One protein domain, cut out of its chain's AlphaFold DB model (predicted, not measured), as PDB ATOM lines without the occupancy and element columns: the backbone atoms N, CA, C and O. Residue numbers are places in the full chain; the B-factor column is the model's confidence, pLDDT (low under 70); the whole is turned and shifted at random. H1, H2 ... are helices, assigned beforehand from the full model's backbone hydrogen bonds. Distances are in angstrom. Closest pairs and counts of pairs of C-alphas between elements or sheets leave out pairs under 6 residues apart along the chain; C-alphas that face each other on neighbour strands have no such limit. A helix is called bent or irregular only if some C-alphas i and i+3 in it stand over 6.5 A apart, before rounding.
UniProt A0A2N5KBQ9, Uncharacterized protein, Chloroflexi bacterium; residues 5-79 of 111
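This is residues 5 to 79 of the 111 residues of an uncharacterized protein of Chloroflexi bacterium (UniProt A0A2N5KBQ9). A long, thin rod of four helices in two broken rows, in which H1 and then H2 run one way along the rod and, after the chain folds back, H3 and then H4 run the other way. H2 and H3 pack on each other at a steep tilt in one half of the rod, H1 and H4 lie side by side in the other half, and the unnamed stretch of residues 15 to 26 lies between the two halves. The printed part has 75 residues with four named helices, H1, H2, H3 and H4 in that order along the chain, and no named strand; the class is all helix. The whole is loose, with a radius of gyration of the C-alphas of 14.5 A, and its C-alphas span 51 by 23 by 19 A along their three main axes.

H2, residues 27 to 40, and H3, residues 50 to 63, are the longest helices, with 14 residues each. They touch, with 8 pairs of C-alphas within 8 A; their closest C-alphas are those of Glu 34 and Lys 52, 6.6 A apart. Their lines stand at a steep tilt of 46 degrees, and they run opposite ways. H1, residues 5 to 14, is close to but not clearly touching H3: one pair of C-alphas lies within 8 A, those of Leu 14 and Arg 60, at 7.2 A. H1 and H3 run opposite ways at a tilt of 36 degrees, only just steep. H4, residues 68 to 74, touches H1, with 4 pairs of C-alphas within 8 A, the closest being those of Ile 7 and Phe 72, 6.1 A apart. H1 and H4 run opposite ways at a shallow tilt of 10 degrees. H2 and H4 are apart, and so are H1 and H2, and H3 and H4. In the backbones of H1 and H4 every O i to N i+4 pair is within hydrogen-bond range; in H2 it is 8 of 10 pairs and in H3 9 of 10.

H2 measures 19.7 A from its first to its last C-alpha, from Gln 27 at (87.601, -32.821, -10.009) to Glu 40 at (97.385, -49.523, -6.433). It is neither bent nor irregular, but only just: C-alphas 29 and 32 are 6.3 A apart. H3, from Gly 50 to Leu 63, measures 18.7 A. It too is neither bent nor irregular, but only just, with C-alphas 58 and 61 at 6.2 A. H1 begins with C-alpha 5 at (82.397, -13.276, 0.793) and measures 14.1 A to the C-alpha of Leu 14. H4 measures 9.7 A and ends with C-alpha 74 at (92.436, -10.910, 6.492).

The outline is a rod, and the two C-alphas farthest apart are those of Asp 43 and Val 79, at 51.3 A. The first and last printed C-alphas, those of Arg 5 and Val 79, are 15.5 A apart. The link from H1 to H2 is long, with 12 residues, 15 to 26, whose C-alphas lie 4 to 12 A from the mean of the C-alphas. The link from H2 to H3 is short, with 9 residues, and the link from H3 to H4 is tight, with 4. The printed part has no cut; it covers residues 5 to 79 of a full chain of 111 residues. The mean pLDDT of the printed part is 95.5, and no printed residue is under 70.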
ATOM      1  N   ARG A   5      82.642 -12.838   2.177       95.62
ATOM      2  CA  ARG A   5      82.397 -13.276   0.793       95.62
ATOM      3  C   ARG A   5      83.655 -13.824   0.094       95.62
ATOM      4  O   ARG A   5      83.539 -14.896  -0.501       95.62
ATOM      5  N   PRO A   6      84.853 -13.209   0.213       95.00
ATOM      6  CA  PRO A   6      86.046 -13.708  -0.474       95.00
ATOM      7  C   PRO A   6      86.425 -15.139  -0.087       95.00
ATOM      8  O   PRO A   6      86.843 -15.922  -0.941       95.00
ATOM      9  N   ILE A   7      86.270 -15.506   1.190       96.50
ATOM     10  CA  ILE A   7      86.498 -16.886   1.617       96.50
ATOM     11  C   ILE A   7      85.348 -17.795   1.173       96.50
ATOM     12  O   ILE A   7      85.622 -18.891   0.697       96.50
ATOM     13  N   LEU A   8      84.086 -17.358   1.254       95.56
ATOM     14  CA  LEU A   8      82.934 -18.173   0.842       95.56
ATOM     15  C   LEU A   8      83.026 -18.596  -0.630       95.56
ATOM     16  O   LEU A   8      82.810 -19.762  -0.949       95.56
ATOM     17  N   GLU A   9      83.419 -17.681  -1.514       95.44
ATOM     18  CA  GLU A   9      83.608 -17.969  -2.939       95.44
ATOM     19  C   GLU A   9      84.752 -18.961  -3.179       95.44
ATOM     20  O   GLU A   9      84.616 -19.899  -3.967       95.44
ATOM     21  N   ARG A  10      85.879 -18.803  -2.468       96.00
ATOM     22  CA  ARG A  10      86.999 -19.756  -2.550       96.00
ATOM     23  C   ARG A  10      86.599 -21.130  -2.031       96.00
ATOM     24  O   ARG A  10      86.931 -22.126  -2.667       96.00
ATOM     25  N   LYS A  11      85.867 -21.186  -0.917       96.50
ATOM     26  CA  LYS A  11      85.378 -22.436  -0.331       96.50
ATOM     27  C   LYS A  11      84.424 -23.161  -1.276       96.50
ATOM     28  O   LYS A  11      84.563 -24.370  -1.445       96.50
ATOM     29  N   ALA A  12      83.514 -22.429  -1.921       95.25
ATOM     30  CA  ALA A  12      82.574 -22.977  -2.893       95.25
ATOM     31  C   ALA A  12      83.290 -23.560  -4.120       95.25
ATOM     32  O   ALA A  12      83.021 -24.701  -4.486       95.25
ATOM     33  N   ARG A  13      84.241 -22.814  -4.695       95.38
ATOM     34  CA  ARG A  13      85.038 -23.268  -5.843       95.38
ATOM     35  C   ARG A  13      85.901 -24.485  -5.511       95.38
ATOM     36  O   ARG A  13      85.968 -25.435  -6.277       95.38
ATOM     37  N   LEU A  14      86.591 -24.463  -4.374       96.31
ATOM     38  CA  LEU A  14      87.526 -25.529  -4.005       96.31
ATOM     39  C   LEU A  14      86.842 -26.733  -3.336       96.31
ATOM     40  O   LEU A  14      87.470 -27.774  -3.149       96.31
ATOM     41  N   GLY A  15      85.568 -26.604  -2.953       96.62
ATOM     42  CA  GLY A  15      84.821 -27.662  -2.283       96.62
ATOM     43  C   GLY A  15      85.439 -28.087  -0.950       96.62
ATOM     44  O   GLY A  15      85.461 -29.276  -0.650       96.62
ATOM     45  N   VAL A  16      85.993 -27.154  -0.174       97.06
ATOM     46  CA  VAL A  16      86.766 -27.470   1.050       97.06
ATOM     47  C   VAL A  16      85.899 -27.731   2.282       97.06
ATOM     48  O   VAL A  16      86.389 -28.251   3.280       97.06
ATOM     49  N   ASP A  17      84.611 -27.388   2.228       95.62
ATOM     50  CA  ASP A  17      83.686 -27.703   3.312       95.62
ATOM     51  C   ASP A  17      83.332 -29.186   3.309       95.62
ATOM     52  O   ASP A  17      82.776 -29.714   2.342       95.62
ATOM     53  N   ALA A  18      83.571 -29.839   4.447       92.56
ATOM     54  CA  ALA A  18      83.266 -31.252   4.634       92.56
ATOM     55  C   ALA A  18      81.772 -31.581   4.469       92.56
ATOM     56  O   ALA A  18      81.431 -32.743   4.231       92.56
ATOM     57  N   TRP A  19      80.897 -30.579   4.588       88.88
ATOM     58  CA  TRP A  19      79.454 -30.677   4.401       88.88
ATOM     59  C   TRP A  19      78.956 -29.570   3.475       88.88
ATOM     60  O   TRP A  19      79.308 -28.409   3.642       88.88
ATOM     61  N   GLY A  20      78.114 -29.930   2.503       85.06
ATOM     62  CA  GLY A  20      77.511 -28.977   1.564       85.06
ATOM     63  C   GLY A  20      78.432 -28.487   0.436       85.06
ATOM     64  O   GLY A  20      77.946 -27.825  -0.480       85.06
ATOM     65  N   GLY A  21      79.724 -28.831   0.456       87.31
ATOM     66  CA  GLY A  21      80.667 -28.547  -0.627       87.31
ATOM     67  C   GLY A  21      80.554 -29.526  -1.802       87.31
ATOM     68  O   GLY A  21      80.247 -30.704  -1.622       87.31
ATOM     69  N   ARG A  22      80.851 -29.043  -3.015       91.31
ATOM     70  CA  ARG A  22      80.984 -29.852  -4.240       91.31
ATOM     71  C   ARG A  22      82.411 -29.737  -4.765       91.31
ATOM     72  O   ARG A  22      83.003 -28.672  -4.668       91.31
ATOM     73  N   ASP A  23      82.949 -30.805  -5.338       91.12
ATOM     74  CA  ASP A  23      84.282 -30.837  -5.960       91.12
ATOM     75  C   ASP A  23      84.260 -30.615  -7.474       91.12
ATOM     76  O   ASP A  23      85.271 -30.812  -8.141       91.12
ATOM     77  N   THR A  24      83.133 -30.166  -8.024       92.88
ATOM     78  CA  THR A  24      82.924 -30.023  -9.469       92.88
ATOM     79  C   THR A  24      84.013 -29.207 -10.165       92.88
ATOM     80  O   THR A  24      84.419 -29.556 -11.267       92.88
ATOM     81  N   GLU A  25      84.533 -28.155  -9.529       94.81
ATOM     82  CA  GLU A  25      85.573 -27.298 -10.125       94.81
ATOM     83  C   GLU A  25      87.006 -27.805  -9.876       94.81
ATOM     84  O   GLU A  25      87.941 -27.359 -10.535       94.81
ATOM     85  N   VAL A  26      87.195 -28.775  -8.974       95.44
ATOM     86  CA  VAL A  26      88.509 -29.353  -8.621       95.44
ATOM     87  C   VAL A  26      88.616 -30.843  -8.942       95.44
ATOM     88  O   VAL A  26      89.601 -31.491  -8.586       95.44
ATOM     89  N   GLN A  27      87.636 -31.403  -9.654       95.00
ATOM     90  CA  GLN A  27      87.601 -32.821 -10.009       95.00
ATOM     91  C   GLN A  27      88.867 -33.251 -10.767       95.00
ATOM     92  O   GLN A  27      89.380 -34.341 -10.542       95.00
ATOM     93  N   HIS A  28      89.415 -32.375 -11.610       95.62
ATOM     94  CA  HIS A  28      90.655 -32.616 -12.353       95.62
ATOM     95  C   HIS A  28      91.891 -32.827 -11.454       95.62
ATOM     96  O   HIS A  28      92.868 -33.413 -11.907       95.62
ATOM     97  N   ILE A  29      91.848 -32.387 -10.190       93.94
ATOM     98  CA  ILE A  29      92.898 -32.604  -9.181       93.94
ATOM     99  C   ILE A  29      92.608 -33.873  -8.370       93.94
ATOM    100  O   ILE A  29      93.506 -34.667  -8.107       93.94
ATOM    101  N   VAL A  30      91.350 -34.065  -7.961       95.25
ATOM    102  CA  VAL A  30      90.957 -35.143  -7.036       95.25
ATOM    103  C   VAL A  30      90.813 -36.491  -7.747       95.25
ATOM    104  O   VAL A  30      91.242 -37.510  -7.212       95.25
ATOM    105  N   ALA A  31      90.259 -36.518  -8.962       96.44
ATOM    106  CA  ALA A  31      90.001 -37.763  -9.686       96.44
ATOM    107  C   ALA A  31      91.271 -38.588  -9.972       96.44
ATOM    108  O   ALA A  31      91.218 -39.799  -9.764       96.44
ATOM    109  N   PRO A  32      92.422 -38.000 -10.362       97.94
ATOM    110  CA  PRO A  32      93.664 -38.763 -10.502       97.94
ATOM    111  C   PRO A  32      94.116 -39.440  -9.200       97.94
ATOM    112  O   PRO A  32      94.614 -40.563  -9.232       97.94
ATOM    113  N   ILE A  33      93.906 -38.795  -8.046       97.44
ATOM    114  CA  ILE A  33      94.242 -39.361  -6.730       97.44
ATOM    115  C   ILE A  33      93.319 -40.543  -6.420       97.44
ATOM    116  O   ILE A  33      93.794 -41.600  -6.010       97.44
ATOM    117  N   GLU A  34      92.013 -40.391  -6.662       96.56
ATOM    118  CA  GLU A  34      91.040 -41.480  -6.502       96.56
ATOM    119  C   GLU A  34      91.380 -42.685  -7.383       96.56
ATOM    120  O   GLU A  34      91.397 -43.814  -6.895       96.56
ATOM    121  N   GLN A  35      91.693 -42.446  -8.658       97.81
ATOM    122  CA  GLN A  35      92.061 -43.492  -9.612       97.81
ATOM    123  C   GLN A  35      93.351 -44.207  -9.208       97.81
ATOM    124  O   GLN A  35      93.409 -45.433  -9.259       97.81
ATOM    125  N   THR A  36      94.362 -43.456  -8.762       98.00
ATOM    126  CA  THR A  36      95.636 -44.027  -8.299       98.00
ATOM    127  C   THR A  36      95.417 -44.913  -7.075       98.00
ATOM    128  O   THR A  36      95.881 -46.049  -7.051       98.00
ATOM    129  N   LEU A  37      94.657 -44.434  -6.083       97.00
ATOM    130  CA  LEU A  37      94.369 -45.207  -4.874       97.00
ATOM    131  C   LEU A  37      93.585 -46.486  -5.203       97.00
ATOM    132  O   LEU A  37      93.874 -47.538  -4.647       97.00
ATOM    133  N   GLN A  38      92.630 -46.403  -6.132       96.62
ATOM    134  CA  GLN A  38      91.854 -47.556  -6.585       96.62
ATOM    135  C   GLN A  38      92.704 -48.583  -7.349       96.62
ATOM    136  O   GLN A  38      92.456 -49.779  -7.219       96.62
ATOM    137  N   HIS A  39      93.668 -48.135  -8.159       97.88
ATOM    138  CA  HIS A  39      94.530 -49.019  -8.944       97.88
ATOM    139  C   HIS A  39      95.559 -49.747  -8.076       97.88
ATOM    140  O   HIS A  39      95.680 -50.966  -8.159       97.88
ATOM    141  N   GLU A  40      96.275 -49.000  -7.236       98.38
ATOM    142  CA  GLU A  40      97.385 -49.523  -6.433       98.38
ATOM    143  C   GLU A  40      96.901 -50.260  -5.175       98.38
ATOM    144  O   GLU A  40      97.551 -51.189  -4.698       98.38
ATOM    145  N   PHE A  41      95.746 -49.861  -4.628       97.62
ATOM    146  CA  PHE A  41      95.229 -50.376  -3.359       97.62
ATOM    147  C   PHE A  41      93.730 -50.727  -3.451       97.62
ATOM    148  O   PHE A  41      92.909 -50.122  -2.754       97.62
ATOM    149  N   PRO A  42      93.341 -51.715  -4.281       96.25
ATOM    150  CA  PRO A  42      91.934 -52.050  -4.521       96.25
ATOM    151  C   PRO A  42      91.167 -52.474  -3.257       96.25
ATOM    152  O   PRO A  42      89.970 -52.211  -3.165       96.25
ATOM    153  N   ASP A  43      91.854 -53.051  -2.266       96.88
ATOM    154  CA  ASP A  43      91.261 -53.505  -0.998       96.88
ATOM    155  C   ASP A  43      91.274 -52.422   0.105       96.88
ATOM    156  O   ASP A  43      90.943 -52.680   1.269       96.88
ATOM    157  N   TYR A  44      91.686 -51.191  -0.219       96.19
ATOM    158  CA  TYR A  44      91.756 -50.104   0.751       96.19
ATOM    159  C   TYR A  44      90.371 -49.514   1.049       96.19
ATOM    160  O   TYR A  44      89.834 -48.668   0.327       96.19
ATOM    161  N   HIS A  45      89.809 -49.923   2.187       95.00
ATOM    162  CA  HIS A  45      88.491 -49.499   2.654       95.00
ATOM    163  C   HIS A  45      88.575 -48.800   4.018       95.00
ATOM    164  O   HIS A  45      88.233 -49.391   5.044       95.00
ATOM    165  N   PRO A  46      89.034 -47.536   4.068       96.12
ATOM    166  CA  PRO A  46      89.157 -46.819   5.326       96.12
ATOM    167  C   PRO A  46      87.780 -46.571   5.948       96.12
ATOM    168  O   PRO A  46      86.863 -46.037   5.315       96.12
ATOM    169  N   PHE A  47      87.651 -46.932   7.220       92.50
ATOM    170  CA  PHE A  47      86.512 -46.558   8.051       92.50
ATOM    171  C   PHE A  47      86.519 -45.036   8.312       92.50
ATOM    172  O   PHE A  47      87.600 -44.452   8.412       92.50
ATOM    173  N   PRO A  48      85.361 -44.364   8.473       94.00
ATOM    174  CA  PRO A  48      83.990 -44.889   8.376       94.00
ATOM    175  C   PRO A  48      83.343 -44.803   6.994       94.00
ATOM    176  O   PRO A  48      82.307 -45.418   6.769       94.00
ATOM    177  N   PHE A  49      83.910 -44.028   6.073       94.44
ATOM    178  CA  PHE A  49      83.186 -43.580   4.877       94.44
ATOM    179  C   PHE A  49      83.877 -43.944   3.556       94.44
ATOM    180  O   PHE A  49      83.521 -43.418   2.500       94.44
ATOM    181  N   GLY A  50      84.861 -44.841   3.602       95.81
ATOM    182  CA  GLY A  50      85.528 -45.369   2.423       95.81
ATOM    183  C   GLY A  50      86.551 -44.417   1.791       95.81
ATOM    184  O   GLY A  50      86.759 -43.284   2.247       95.81
ATOM    185  N   PRO A  51      87.220 -44.883   0.723       96.00
ATOM    186  CA  PRO A  51      88.417 -44.241   0.185       96.00
ATOM    187  C   PRO A  51      88.151 -42.836  -0.363       96.00
ATOM    188  O   PRO A  51      88.920 -41.922  -0.083       96.00
ATOM    189  N   LYS A  52      87.023 -42.612  -1.054       94.00
ATOM    190  CA  LYS A  52      86.673 -41.288  -1.603       94.00
ATOM    191  C   LYS A  52      86.527 -40.219  -0.525       94.00
ATOM    192  O   LYS A  52      87.078 -39.127  -0.640       94.00
ATOM    193  N   ARG A  53      85.810 -40.534   0.559       94.81
ATOM    194  CA  ARG A  53      85.638 -39.592   1.672       94.81
ATOM    195  C   ARG A  53      86.957 -39.351   2.397       94.81
ATOM    196  O   ARG A  53      87.206 -38.220   2.805       94.81
ATOM    197  N   HIS A  54      87.795 -40.380   2.519       96.50
ATOM    198  CA  HIS A  54      89.120 -40.234   3.108       96.50
ATOM    199  C   HIS A  54      90.023 -39.317   2.264       96.50
ATOM    200  O   HIS A  54      90.622 -38.392   2.807       96.50
ATOM    201  N   ILE A  55      90.037 -39.478   0.937       96.56
ATOM    202  CA  ILE A  55      90.755 -38.572   0.027       96.56
ATOM    203  C   ILE A  55      90.224 -37.141   0.152       96.56
ATOM    204  O   ILE A  55      91.010 -36.211   0.318       96.56
ATOM    205  N   ALA A  56      88.901 -36.943   0.117       95.88
ATOM    206  CA  ALA A  56      88.307 -35.614   0.263       95.88
ATOM    207  C   ALA A  56      88.718 -34.944   1.584       95.88
ATOM    208  O   ALA A  56      89.027 -33.754   1.594       95.88
ATOM    209  N   GLN A  57      88.782 -35.712   2.677       96.19
ATOM    210  CA  GLN A  57      89.261 -35.230   3.969       96.19
ATOM    211  C   GLN A  57      90.702 -34.720   3.887       96.19
ATOM    212  O   GLN A  57      90.956 -33.577   4.255       96.19
ATOM    213  N   LEU A  58      91.623 -35.540   3.382       96.50
ATOM    214  CA  LEU A  58      93.048 -35.205   3.340       96.50
ATOM    215  C   LEU A  58      93.352 -34.066   2.359       96.50
ATOM    216  O   LEU A  58      94.125 -33.162   2.661       96.50
ATOM    217  N   VAL A  59      92.729 -34.097   1.181       96.56
ATOM    218  CA  VAL A  59      93.043 -33.165   0.096       96.56
ATOM    219  C   VAL A  59      92.223 -31.887   0.217       96.56
ATOM    220  O   VAL A  59      92.781 -30.800   0.307       96.56
ATOM    221  N   ARG A  60      90.890 -31.977   0.227       96.12
ATOM    222  CA  ARG A  60      90.036 -30.782   0.173       96.12
ATOM    223  C   ARG A  60      89.834 -30.151   1.541       96.12
ATOM    224  O   ARG A  60      89.964 -28.941   1.663       96.12
ATOM    225  N   HIS A  61      89.517 -30.952   2.556       97.00
ATOM    226  CA  HIS A  61      89.120 -30.423   3.867       97.00
ATOM    227  C   HIS A  61      90.304 -30.138   4.800       97.00
ATOM    228  O   HIS A  61      90.105 -29.549   5.858       97.00
ATOM    229  N   MET A  62      91.516 -30.559   4.428       96.81
ATOM    230  CA  MET A  62      92.751 -30.271   5.159       96.81
ATOM    231  C   MET A  62      93.707 -29.478   4.269       96.81
ATOM    232  O   MET A  62      93.809 -28.268   4.430       96.81
ATOM    233  N   LEU A  63      94.338 -30.114   3.275       97.31
ATOM    234  CA  LEU A  63      95.400 -29.478   2.485       97.31
ATOM    235  C   LEU A  63      94.956 -28.188   1.771       97.31
ATOM    236  O   LEU A  63      95.638 -27.173   1.866       97.31
ATOM    237  N   LEU A  64      93.825 -28.207   1.058       95.94
ATOM    238  CA  LEU A  64      93.315 -27.018   0.359       95.94
ATOM    239  C   LEU A  64      92.595 -26.032   1.290       95.94
ATOM    240  O   LEU A  64      92.449 -24.860   0.938       95.94
ATOM    241  N   ALA A  65      92.127 -26.499   2.447       97.00
ATOM    242  CA  ALA A  65      91.436 -25.673   3.427       97.00
ATOM    243  C   ALA A  65      92.411 -24.827   4.258       97.00
ATOM    244  O   ALA A  65      92.107 -23.670   4.538       97.00
ATOM    245  N   GLU A  66      93.578 -25.379   4.607       97.19
ATOM    246  CA  GLU A  66      94.554 -24.768   5.521       97.19
ATOM    247  C   GLU A  66      94.923 -23.320   5.138       97.19
ATOM    248  O   GLU A  66      94.773 -22.426   5.973       97.19
ATOM    249  N   PRO A  67      95.281 -23.000   3.875       96.31
ATOM    250  CA  PRO A  67      95.681 -21.638   3.519       96.31
ATOM    251  C   PRO A  67      94.526 -20.626   3.565       96.31
ATOM    252  O   PRO A  67      94.747 -19.420   3.470       96.31
ATOM    253  N   LEU A  68      93.273 -21.086   3.665       97.19
ATOM    254  CA  LEU A  68      92.118 -20.195   3.766       97.19
ATOM    255  C   LEU A  68      91.976 -19.575   5.158       97.19
ATOM    256  O   LEU A  68      91.233 -18.602   5.285       97.19
ATOM    257  N   VAL A  69      92.691 -20.073   6.172       96.38
ATOM    258  CA  VAL A  69      92.716 -19.467   7.512       96.38
ATOM    259  C   VAL A  69      93.203 -18.019   7.439       96.38
ATOM    260  O   VAL A  69      92.522 -17.119   7.928       96.38
ATOM    261  N   ASP A  70      94.303 -17.763   6.729       96.56
ATOM    262  CA  ASP A  70      94.834 -16.404   6.559       96.56
ATOM    263  C   ASP A  70      93.888 -15.515   5.745       96.56
ATOM    264  O   ASP A  70      93.746 -14.322   6.015       96.56
ATOM    265  N   VAL A  71      93.189 -16.097   4.767       96.31
ATOM    266  CA  VAL A  71      92.181 -15.385   3.966       96.31
ATOM    267  C   VAL A  71      91.002 -14.966   4.838       96.31
ATOM    268  O   VAL A  71      90.496 -13.857   4.681       96.31
ATOM    269  N   PHE A  72      90.573 -15.833   5.757       96.94
ATOM    270  CA  PHE A  72      89.540 -15.508   6.731       96.94
ATOM    271  C   PHE A  72      90.004 -14.407   7.677       96.94
ATOM    272  O   PHE A  72      89.300 -13.417   7.839       96.94
ATOM    273  N   ALA A  73      91.196 -14.548   8.264       96.62
ATOM    274  CA  ALA A  73      91.754 -13.566   9.187       96.62
ATOM    275  C   ALA A  73      91.895 -12.183   8.528       96.62
ATOM    276  O   ALA A  73      91.540 -11.165   9.123       96.62
ATOM    277  N   ALA A  74      92.319 -12.142   7.262       96.44
ATOM    278  CA  ALA A  74      92.436 -10.910   6.492       96.44
ATOM    279  C   ALA A  74      91.100 -10.162   6.323       96.44
ATOM    280  O   ALA A  74      91.113  -8.938   6.219       96.44
ATOM    281  N   CYS A  75      89.948 -10.846   6.363       95.88
ATOM    282  CA  CYS A  75      88.633 -10.192   6.335       95.88
ATOM    283  C   CYS A  75      88.364  -9.303   7.567       95.88
ATOM    284  O   CYS A  75      87.423  -8.504   7.537       95.88
ATOM    285  N   PHE A  76      89.162  -9.442   8.632       95.88
ATOM    286  CA  PHE A  76      88.966  -8.756   9.911       95.88
ATOM    287  C   PHE A  76      90.139  -7.865  10.342       95.88
ATOM    288  O   PHE A  76      90.065  -7.256  11.403       95.88
ATOM    289  N   LYS A  77      91.207  -7.766   9.537       94.75
ATOM    290  CA  LYS A  77      92.472  -7.112   9.920       94.75
ATOM    291  C   LYS A  77      92.312  -5.670  10.427       94.75
ATOM    292  O   LYS A  77      93.020  -5.282  11.349       94.75
ATOM    293  N   ASP A  78      91.385  -4.915   9.842       95.38
ATOM    294  CA  ASP A  78      91.202  -3.481  10.102       95.38
ATOM    295  C   ASP A  78      89.820  -3.164  10.705       95.38
ATOM    296  O   ASP A  78      89.321  -2.049  10.580       95.38
ATOM    297  N   VAL A  79      89.172  -4.158  11.322       96.19
ATOM    298  CA  VAL A  79      87.847  -3.985  11.930       96.19
ATOM    299  C   VAL A  79      87.956  -3.147  13.202       96.19
ATOM    300  O   VAL A  79      88.726  -3.460  14.110       96.19
TER     301      VAL A  79